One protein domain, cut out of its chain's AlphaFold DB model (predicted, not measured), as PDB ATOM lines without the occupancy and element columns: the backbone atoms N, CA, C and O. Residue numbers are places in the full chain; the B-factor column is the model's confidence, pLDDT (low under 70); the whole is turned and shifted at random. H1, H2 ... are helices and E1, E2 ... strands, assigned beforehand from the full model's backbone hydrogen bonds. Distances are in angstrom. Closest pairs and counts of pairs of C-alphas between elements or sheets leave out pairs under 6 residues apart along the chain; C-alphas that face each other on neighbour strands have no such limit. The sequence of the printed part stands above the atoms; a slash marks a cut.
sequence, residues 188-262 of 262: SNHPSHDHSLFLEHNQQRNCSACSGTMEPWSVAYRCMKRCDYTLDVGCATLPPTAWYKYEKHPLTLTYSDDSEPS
ATOM      1  N   SER A 188       5.710-103.376  24.151       75.75
ATOM      2  CA  SER A 188       6.673-102.275  24.204       75.75
ATOM      3  C   SER A 188       7.815-102.572  25.179       75.75
ATOM      4  O   SER A 188       7.606-103.065  26.286       75.75
ATOM      5  N   ASN A 189       9.048-102.269  24.766       82.19
ATOM      6  CA  ASN A 189      10.190-102.161  25.675       82.19
ATOM      7  C   ASN A 189      10.338-100.678  26.009       82.19
ATOM      8  O   ASN A 189      10.989 -99.937  25.272       82.19
ATOM      9  N   HIS A 190       9.631-100.232  27.042       84.62
ATOM     10  CA  HIS A 190       9.597 -98.823  27.409       84.62
ATOM     11  C   HIS A 190      10.752 -98.501  28.376       84.62
ATOM     12  O   HIS A 190      10.921 -99.236  29.344       84.62
ATOM     13  N   PRO A 191      11.520 -97.408  28.184       85.25
ATOM     14  CA  PRO A 191      12.698 -97.109  29.012       85.25
ATOM     15  C   PRO A 191      12.415 -96.933  30.510       85.25
ATOM     16  O   PRO A 191      13.322 -97.032  31.324       85.25
ATOM     17  N   SER A 192      11.158 -96.689  30.878       85.06
ATOM     18  CA  SER A 192      10.733 -96.584  32.278       85.06
ATOM     19  C   SER A 192      10.682 -97.912  33.036       85.06
ATOM     20  O   SER A 192      10.391 -97.909  34.234       85.06
ATOM     21  N   HIS A 193      10.865 -99.047  32.357       88.75
ATOM     22  CA  HIS A 193      10.796-100.359  32.982       88.75
ATOM     23  C   HIS A 193      11.615-101.412  32.225       88.75
ATOM     24  O   HIS A 193      11.454-101.595  31.022       88.75
ATOM     25  N   ASP A 194      12.419-102.190  32.951       86.69
ATOM     26  CA  ASP A 194      13.339-103.182  32.365       86.69
ATOM     27  C   ASP A 194      12.646-104.348  31.645       86.69
ATOM     28  O   ASP A 194      13.243-105.057  30.832       86.69
ATOM     29  N   HIS A 195      11.385-104.612  31.979       88.69
ATOM     30  CA  HIS A 195      10.626-105.702  31.386       88.69
ATOM     31  C   HIS A 195       9.716-105.213  30.268       88.69
ATOM     32  O   HIS A 195       9.094-104.158  30.371       88.69
ATOM     33  N   SER A 196       9.541-106.060  29.251       88.25
ATOM     34  CA  SER A 196       8.544-105.832  28.210       88.25
ATOM     35  C   SER A 196       7.155-105.652  28.817       88.25
ATOM     36  O   SER A 196       6.700-106.460  29.638       88.25
ATOM     37  N   LEU A 197       6.491-104.594  28.380       88.31
ATOM     38  CA  LEU A 197       5.121-104.292  28.725       88.31
ATOM     39  C   LEU A 197       4.201-104.801  27.622       88.31
ATOM     40  O   LEU A 197       4.530-104.764  26.437       88.31
ATOM     41  N   PHE A 198       3.032-105.265  28.033       86.12
ATOM     42  CA  PHE A 198       2.023-105.844  27.166       86.12
ATOM     43  C   PHE A 198       0.733-105.064  27.303       86.12
ATOM     44  O   PHE A 198       0.350-104.680  28.408       86.12
ATOM     45  N   LEU A 199       0.062-104.851  26.183       85.31
ATOM     46  CA  LEU A 199      -1.224-104.195  26.173       85.31
ATOM     47  C   LEU A 199      -2.264-105.029  26.931       85.31
ATOM     48  O   LEU A 199      -2.438-106.218  26.666       85.31
ATOM     49  N   GLU A 200      -2.981-104.401  27.853       82.31
ATOM     50  CA  GLU A 200      -4.046-105.032  28.620       82.31
ATOM     51  C   GLU A 200      -5.281-104.125  28.685       82.31
ATOM     52  O   GLU A 200      -5.191-102.900  28.774       82.31
ATOM     53  N   HIS A 201      -6.453-104.759  28.636       77.06
ATOM     54  CA  HIS A 201      -7.757-104.105  28.706       77.06
ATOM     55  C   HIS A 201      -8.360-104.198  30.106       77.06
ATOM     56  O   HIS A 201      -8.228-105.222  30.776       77.06
ATOM     57  N   ASN A 202      -9.162-103.192  30.455       64.19
ATOM     58  CA  ASN A 202     -10.085-103.202  31.589       64.19
ATOM     59  C   ASN A 202      -9.419-103.298  32.973       64.19
ATOM     60  O   ASN A 202      -9.817-104.121  33.802       64.19
ATOM     61  N   GLN A 203      -8.413-102.466  33.235       63.41
ATOM     62  CA  GLN A 203      -7.775-102.396  34.551       63.41
ATOM     63  C   GLN A 203      -8.146-101.089  35.253       63.41
ATOM     64  O   GLN A 203      -7.789-100.008  34.796       63.41
ATOM     65  N   GLN A 204      -8.811-101.194  36.404       67.06
ATOM     66  CA  GLN A 204      -8.992-100.077  37.331       67.06
ATOM     67  C   GLN A 204      -7.751 -99.984  38.229       67.06
ATOM     68  O   GLN A 204      -7.764-100.382  39.395       67.06
ATOM     69  N   ARG A 205      -6.635 -99.566  37.633       75.44
ATOM     70  CA  ARG A 205      -5.335 -99.433  38.298       75.44
ATOM     71  C   ARG A 205      -4.781 -98.033  38.098       75.44
ATOM     72  O   ARG A 205      -5.216 -97.294  37.215       75.44
ATOM     73  N   ASN A 206      -3.801 -97.701  38.926       87.62
ATOM     74  CA  ASN A 206      -3.088 -96.443  38.814       87.62
ATOM     75  C   ASN A 206      -1.904 -96.611  37.864       87.62
ATOM     76  O   ASN A 206      -1.233 -97.647  37.867       87.62
ATOM     77  N   CYS A 207      -1.633 -95.586  37.064       90.19
ATOM     78  CA  CYS A 207      -0.405 -95.507  36.291       90.19
ATOM     79  C   CYS A 207       0.801 -95.379  37.230       90.19
ATOM     80  O   CYS A 207       0.822 -94.514  38.100       90.19
ATOM     81  N   SER A 208       1.840 -96.180  37.016       90.62
ATOM     82  CA  SER A 208       3.096 -96.113  37.766       90.62
ATOM     83  C   SER A 208       3.879 -94.819  37.510       90.62
ATOM     84  O   SER A 208       4.704 -94.459  38.339       90.62
ATOM     85  N   ALA A 209       3.635 -94.122  36.393       89.12
ATOM     86  CA  ALA A 209       4.325 -92.874  36.056       89.12
ATOM     87  C   ALA A 209       3.616 -91.628  36.612       89.12
ATOM     88  O   ALA A 209       4.246 -90.807  37.267       89.12
ATOM     89  N   CYS A 210       2.307 -91.476  36.377       89.94
ATOM     90  CA  CYS A 210       1.565 -90.277  36.794       89.94
ATOM     91  C   CYS A 210       0.719 -90.467  38.061       89.94
ATOM     92  O   CYS A 210       0.093 -89.518  38.525       89.94
ATOM     93  N   SER A 211       0.652 -91.687  38.609       88.31
ATOM     94  CA  SER A 211      -0.254 -92.078  39.704       88.31
ATOM     95  C   SER A 211      -1.751 -91.887  39.411       88.31
ATOM     96  O   SER A 211      -2.578 -92.086  40.298       88.31
ATOM     97  N   GLY A 212      -2.115 -91.535  38.175       86.06
ATOM     98  CA  GLY A 212      -3.494 -91.331  37.750       86.06
ATOM     99  C   GLY A 212      -4.272 -92.642  37.668       86.06
ATOM    100  O   GLY A 212      -3.757 -93.650  37.180       86.06
ATOM    101  N   THR A 213      -5.517 -92.619  38.138       86.94
ATOM    102  CA  THR A 213      -6.439 -93.756  38.065       86.94
ATOM    103  C   THR A 213      -7.012 -93.879  36.658       86.94
ATOM    104  O   THR A 213      -7.564 -92.916  36.129       86.94
ATOM    105  N   MET A 214      -6.903 -95.064  36.059       82.19
ATOM    106  CA  MET A 214      -7.451 -95.335  34.728       82.19
ATOM    107  C   MET A 214      -8.922 -95.748  34.801       82.19
ATOM    108  O   MET A 214      -9.351 -96.416  35.747       82.19
ATOM    109  N   GLU A 215      -9.690 -95.378  33.775       77.12
ATOM    110  CA  GLU A 215     -11.091 -95.776  33.669       77.12
ATOM    111  C   GLU A 215     -11.219 -97.291  33.425       77.12
ATOM    112  O   GLU A 215     -10.349 -97.903  32.799       77.12
ATOM    113  N   PRO A 216     -12.330 -97.931  33.831       70.25
ATOM    114  CA  PRO A 216     -12.521 -99.377  33.681       70.25
ATOM    115  C   PRO A 216     -12.487 -99.908  32.242       70.25
ATOM    116  O   PRO A 216     -12.444-101.119  32.053       70.25
ATOM    117  N   TRP A 217     -12.568 -99.041  31.233       71.50
ATOM    118  CA  TRP A 217     -12.487 -99.384  29.807       71.50
ATOM    119  C   TRP A 217     -11.193 -98.892  29.146       71.50
ATOM    120  O   TRP A 217     -11.023 -99.066  27.937       71.50
ATOM    121  N   SER A 218     -10.295 -98.269  29.912       77.00
ATOM    122  CA  SER A 218      -8.996 -97.827  29.421       77.00
ATOM    123  C   SER A 218      -8.111 -99.013  29.053       77.00
ATOM    124  O   SER A 218      -8.267-100.143  29.535       77.00
ATOM    125  N   VAL A 219      -7.157 -98.722  28.177       82.62
ATOM    126  CA  VAL A 219      -6.103 -99.644  27.774       82.62
ATOM    127  C   VAL A 219      -4.786 -99.152  28.353       82.62
ATOM    128  O   VAL A 219      -4.532 -97.948  28.370       82.62
ATOM    129  N   ALA A 220      -3.959-100.078  28.829       87.94
ATOM    130  CA  ALA A 220      -2.675 -99.772  29.443       87.94
ATOM    131  C   ALA A 220      -1.608-100.792  29.045       87.94
ATOM    132  O   ALA A 220      -1.916-101.921  28.664       87.94
ATOM    133  N   TYR A 221      -0.347-100.401  29.178       88.94
ATOM    134  CA  TYR A 221       0.805-101.284  29.069       88.94
ATOM    135  C   TYR A 221       1.166-101.838  30.441       88.94
ATOM    136  O   TYR A 221       1.400-101.080  31.378       88.94
ATOM    137  N   ARG A 222       1.251-103.159  30.569       87.88
ATOM    138  CA  ARG A 222       1.519-103.817  31.846       87.88
ATOM    139  C   ARG A 222       2.660-104.813  31.761       87.88
ATOM    140  O   ARG A 222       2.761-105.607  30.826       87.88
ATOM    141  N   CYS A 223       3.482-104.829  32.801       89.25
ATOM    142  CA  CYS A 223       4.446-105.891  33.006       89.25
ATOM    143  C   CYS A 223       3.739-107.173  33.477       89.25
ATOM    144  O   CYS A 223       3.134-107.215  34.546       89.25
ATOM    145  N   MET A 224       3.843-108.244  32.689       80.00
ATOM    146  CA  MET A 224       3.247-109.552  33.016       80.00
ATOM    147  C   MET A 224       4.171-110.453  33.852       80.00
ATOM    148  O   MET A 224       3.828-111.599  34.157       80.00
ATOM    149  N   LYS A 225       5.362-109.966  34.221       78.94
ATOM    150  CA  LYS A 225       6.228-110.630  35.205       78.94
ATOM    151  C   LYS A 225       5.729-110.325  36.624       78.94
ATOM    152  O   LYS A 225       4.678-109.725  36.808       78.94
ATOM    153  N   ARG A 226       6.463-110.751  37.658       71.69
ATOM    154  CA  ARG A 226       6.143-110.481  39.076       71.69
ATOM    155  C   ARG A 226       6.390-109.007  39.467       71.69
ATOM    156  O   ARG A 226       7.008-108.742  40.490       71.69
ATOM    157  N   CYS A 227       5.941-108.068  38.640       83.38
ATOM    158  CA  CYS A 227       6.005-106.626  38.852       83.38
ATOM    159  C   CYS A 227       4.583-106.068  38.726       83.38
ATOM    160  O   CYS A 227       3.838-106.507  37.854       83.38
ATOM    161  N   ASP A 228       4.213-105.088  39.549       83.50
ATOM    162  CA  ASP A 228       2.913-104.399  39.428       83.50
ATOM    163  C   ASP A 228       3.013-103.132  38.558       83.50
ATOM    164  O   ASP A 228       2.290-102.156  38.743       83.50
ATOM    165  N   TYR A 229       3.962-103.126  37.617       89.38
ATOM    166  CA  TYR A 229       4.222-101.970  36.770       89.38
ATOM    167  C   TYR A 229       3.159-101.855  35.676       89.38
ATOM    168  O   TYR A 229       3.006-102.766  34.852       89.38
ATOM    169  N   THR A 230       2.451-100.726  35.664       89.94
ATOM    170  CA  THR A 230       1.378-100.417  34.713       89.94
ATOM    171  C   THR A 230       1.542 -98.986  34.213       89.94
ATOM    172  O   THR A 230       1.688 -98.065  35.006       89.94
ATOM    173  N   LEU A 231       1.491 -98.777  32.905       90.75
ATOM    174  CA  LEU A 231       1.710 -97.491  32.254       90.75
ATOM    175  C   LEU A 231       0.512 -97.176  31.359       90.75
ATOM    176  O   LEU A 231       0.193 -97.958  30.461       90.75
ATOM    177  N   ASP A 232      -0.175 -96.059  31.601       90.25
ATOM    178  CA  ASP A 232      -1.244 -95.628  30.698       90.25
ATOM    179  C   ASP A 232      -0.678 -95.211  29.332       90.25
ATOM    180  O   ASP A 232       0.500 -94.867  29.194       90.25
ATOM    181  N   VAL A 233      -1.524 -95.254  28.304       89.12
ATOM    182  CA  VAL A 233      -1.124 -94.959  26.920       89.12
ATOM    183  C   VAL A 233      -0.676 -93.501  26.740       89.12
ATOM    184  O   VAL A 233       0.200 -93.233  25.919       89.12
ATOM    185  N   GLY A 234      -1.211 -92.556  27.518       89.62
ATOM    186  CA  GLY A 234      -0.741 -91.168  27.531       89.62
ATOM    187  C   GLY A 234       0.709 -91.078  28.001       89.62
ATOM    188  O   GLY A 234       1.574 -90.616  27.258       89.62
ATOM    189  N   CYS A 235       1.005 -91.626  29.180       90.12
ATOM    190  CA  CYS A 235       2.359 -91.665  29.736       90.12
ATOM    191  C   CYS A 235       3.342 -92.444  28.851       90.12
ATOM    192  O   CYS A 235       4.485 -92.022  28.696       90.12
ATOM    193  N   ALA A 236       2.896 -93.535  28.221       89.19
ATOM    194  CA  ALA A 236       3.707 -94.318  27.284       89.19
ATOM    195  C   ALA A 236       4.041 -93.573  25.978       89.19
ATOM    196  O   ALA A 236       4.940 -93.986  25.249       89.19
ATOM    197  N   THR A 237       3.308 -92.502  25.656       87.25
ATOM    198  CA  THR A 237       3.474 -91.730  24.413       87.25
ATOM    199  C   THR A 237       4.015 -90.322  24.649       87.25
ATOM    200  O   THR A 237       4.021 -89.504  23.723       87.25
ATOM    201  N   LEU A 238       4.478 -90.025  25.868       87.44
ATOM    202  CA  LEU A 238       5.086 -88.737  26.183       87.44
ATOM    203  C   LEU A 238       6.332 -88.490  25.317       87.44
ATOM    204  O   LEU A 238       7.121 -89.411  25.077       87.44
ATOM    205  N   PRO A 239       6.529 -87.253  24.830       83.12
ATOM    206  CA  PRO A 239       7.725 -86.923  24.078       83.12
ATOM    207  C   PRO A 239       8.964 -87.001  24.991       83.12
ATOM    208  O   PRO A 239       8.892 -86.572  26.144       83.12
ATOM    209  N   PRO A 240      10.124 -87.460  24.480       82.38
ATOM    210  CA  PRO A 240      11.369 -87.490  25.253       82.38
ATOM    211  C   PRO A 240      11.837 -86.108  25.716       82.38
ATOM    212  O   PRO A 240      12.576 -86.000  26.687       82.38
ATOM    213  N   THR A 241      11.419 -85.052  25.018       81.62
ATOM    214  CA  THR A 241      11.735 -83.666  25.359       81.62
ATOM    215  C   THR A 241      10.488 -82.797  25.295       81.62
ATOM    216  O   THR A 241       9.713 -82.902  24.341       81.62
ATOM    217  N   ALA A 242      10.325 -81.893  26.255       81.38
ATOM    218  CA  ALA A 242       9.219 -80.946  26.306       81.38
ATOM    219  C   ALA A 242       9.719 -79.529  26.603       81.38
ATOM    220  O   ALA A 242      10.640 -79.326  27.392       81.38
ATOM    221  N   TRP A 243       9.086 -78.533  25.990       76.69
ATOM    222  CA  TRP A 243       9.345 -77.131  26.300       76.69
ATOM    223  C   TRP A 243       8.387 -76.651  27.382       76.69
ATOM    224  O   TRP A 243       7.169 -76.759  27.237       76.69
ATOM    225  N   TYR A 244       8.936 -76.081  28.451       76.38
ATOM    226  CA  TYR A 244       8.149 -75.376  29.450       76.38
ATOM    227  C   TYR A 244       8.295 -73.872  29.243       76.38
ATOM    228  O   TYR A 244       9.402 -73.366  29.116       76.38
ATOM    229  N   LYS A 245       7.173 -73.144  29.228       77.00
ATOM    230  CA  LYS A 245       7.118 -71.712  28.869       77.00
ATOM    231  C   LYS A 245       8.036 -70.785  29.680       77.00
ATOM    232  O   LYS A 245       8.276 -69.664  29.244       77.00
ATOM    233  N   TYR A 246       8.491 -71.211  30.859       79.75
ATOM    234  CA  TYR A 246       9.384 -70.429  31.720       79.75
ATOM    235  C   TYR A 246      10.833 -70.930  31.715       79.75
ATOM    236  O   TYR A 246      11.691 -70.276  32.301       79.75
ATOM    237  N   GLU A 247      11.116 -72.041  31.037       76.25
ATOM    238  CA  GLU A 247      12.465 -72.575  30.894       76.25
ATOM    239  C   GLU A 247      13.080 -72.151  29.565       76.25
ATOM    240  O   GLU A 247      12.431 -72.135  28.518       76.25
ATOM    241  N   LYS A 248      14.367 -71.801  29.611       77.62
ATOM    242  CA  LYS A 248      15.131 -71.424  28.411       77.62
ATOM    243  C   LYS A 248      15.608 -72.634  27.614       77.62
ATOM    244  O   LYS A 248      15.977 -72.483  26.454       77.62
ATOM    245  N   HIS A 249      15.618 -73.806  28.239       83.50
ATOM    246  CA  HIS A 249      16.105 -75.046  27.659       83.50
ATOM    247  C   HIS A 249      14.995 -76.105  27.680       83.50
ATOM    248  O   HIS A 249      14.160 -76.095  28.589       83.50
ATOM    249  N   PRO A 250      14.971 -77.022  26.699       82.56
ATOM    250  CA  PRO A 250      14.027 -78.128  26.703       82.56
ATOM    251  C   PRO A 250      14.286 -79.050  27.902       82.56
ATOM    252  O   PRO A 250      15.427 -79.392  28.212       82.56
ATOM    253  N   LEU A 251      13.208 -79.476  28.553       86.00
ATOM    254  CA  LEU A 251      13.239 -80.482  29.608       86.00
ATOM    255  C   LEU A 251      13.308 -81.867  28.971       86.00
ATOM    256  O   LEU A 251      12.606 -82.124  27.992       86.00
ATOM    257  N   THR A 252      14.130 -82.752  29.530       87.31
ATOM    258  CA  THR A 252      14.264 -84.142  29.073       87.31
ATOM    259  C   THR A 252      13.538 -85.069  30.039       87.31
ATOM    260  O   THR A 252      13.672 -84.925  31.252       87.31
ATOM    261  N   LEU A 253      12.764 -86.009  29.503       85.56
ATOM    262  CA  LEU A 253      12.097 -87.046  30.277       85.56
ATOM    263  C   LEU A 253      13.129 -88.091  30.715       85.56
ATOM    264  O   LEU A 253      13.706 -88.785  29.878       85.56
ATOM    265  N   THR A 254      13.358 -88.192  32.021       84.81
ATOM    266  CA  THR A 254      14.253 -89.177  32.635       84.81
ATOM    267  C   THR A 254      13.451 -90.233  33.390       84.81
ATOM    268  O   THR A 254      12.313 -90.003  33.801       84.81
ATOM    269  N   TYR A 255      14.038 -91.420  33.537       78.88
ATOM    270  CA  TYR A 255      13.396 -92.576  34.173       78.88
ATOM    271  C   TYR A 255      14.183 -93.122  35.374       78.88
ATOM    272  O   TYR A 255      13.743 -94.075  36.014       78.88
ATOM    273  N   SER A 256      15.321 -92.500  35.683       72.19
ATOM    274  CA  SER A 256      16.122 -92.694  36.888       72.19
ATOM    275  C   SER A 256      16.181 -91.385  37.673       72.19
ATOM    276  O   SER A 256      16.212 -90.300  37.086       72.19
ATOM    277  N   ASP A 257      16.211 -91.495  39.000       57.88
ATOM    278  CA  ASP A 257      16.705 -90.411  39.840       57.88
ATOM    279  C   ASP A 257      18.231 -90.421  39.727       57.88
ATOM    280  O   ASP A 257      18.903 -91.186  40.410       57.88
ATOM    281  N   ASP A 258      18.796 -89.535  38.909       50.09
ATOM    282  CA  ASP A 258      20.233 -89.217  38.975       50.09
ATOM    283  C   ASP A 258      20.545 -88.318  40.198       50.09
ATOM    284  O   ASP A 258      21.570 -87.643  40.269       50.09
ATOM    285  N   SER A 259      19.648 -88.312  41.188       46.47
ATOM    286  CA  SER A 259      19.757 -87.593  42.453       46.47
ATOM    287  C   SER A 259      20.434 -88.460  43.522       46.47
ATOM    288  O   SER A 259      19.965 -88.512  44.658       46.47
ATOM    289  N   GLU A 260      21.531 -89.148  43.195       35.34
ATOM    290  CA  GLU A 260      22.487 -89.557  44.231       35.34
ATOM    291  C   GLU A 260      23.582 -88.484  44.325       35.34
ATOM    292  O   GLU A 260      24.340 -88.293  43.370       35.34
ATOM    293  N   PRO A 261      23.677 -87.734  45.440       46.03
ATOM    294  CA  PRO A 261      24.792 -86.826  45.640       46.03
ATOM    295  C   PRO A 261      26.062 -87.655  45.868       46.03
ATOM    296  O   PRO A 261      26.091 -88.534  46.729       46.03
ATOM    297  N   SER A 262      27.089 -87.367  45.068       39.78
ATOM    298  CA  SER A 262      28.463 -87.845  45.275       39.78
ATOM    299  C   SER A 262      29.051 -87.329  46.586       39.78
ATOM    300  O   SER A 262      28.710 -86.186  46.970       39.78
TER     301      SER A 262
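Overview. This is residues 188 to 262 of the 262 residues of an uncharacterized protein of Gossypium schwendimanii (UniProt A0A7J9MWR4). A domain with little regular structure: a small sheet, E1 - E2 - E3, forms a head with H1 at its edge, and residues 237 to 262 make a long arm that folds back, its tail, residues 257 to 262, sticking out. The 75 printed residues hold E1, E2, E3 and H1 in that order, 17 residues in all; the class is mixed. The strands are an antiparallel meander, each the neighbour of the one before. The whole is loose, radius of gyration of the C-alphas 14.3 A, spanning 41 by 31 by 19 A.

Arrangement. E1, residues 197 to 201, and E2, residues 219 to 223, form an antiparallel hairpin at 141 degrees; N 198 and O 222 are within hydrogen-bond range, 2.8 A. E2 and E3, residues 230 to 232, form another at 152 degrees, with N 221 and O 231 at 2.8 A. H1, residues 233 to 236, only grazes the sheet; it is too short for an O i to N i+4 pair, and its one O i to N i+3 pair is not within range.

Along the chain. E1 spans 12.9 A from C-alpha 197 at (5.121, -104.292, 28.725), E2 13.3 A, E3 6.8 A; H1 ends at C-alpha 236, (3.707, -94.318, 27.284).

Size, cuts and confidence. The farthest C-alphas, Trp 217 and Ser 262, are 45.3 A apart. The printed part has no cut; the link E1 to E2 is long. Residues 202 to 204 and 257 to 262 are under pLDDT 70.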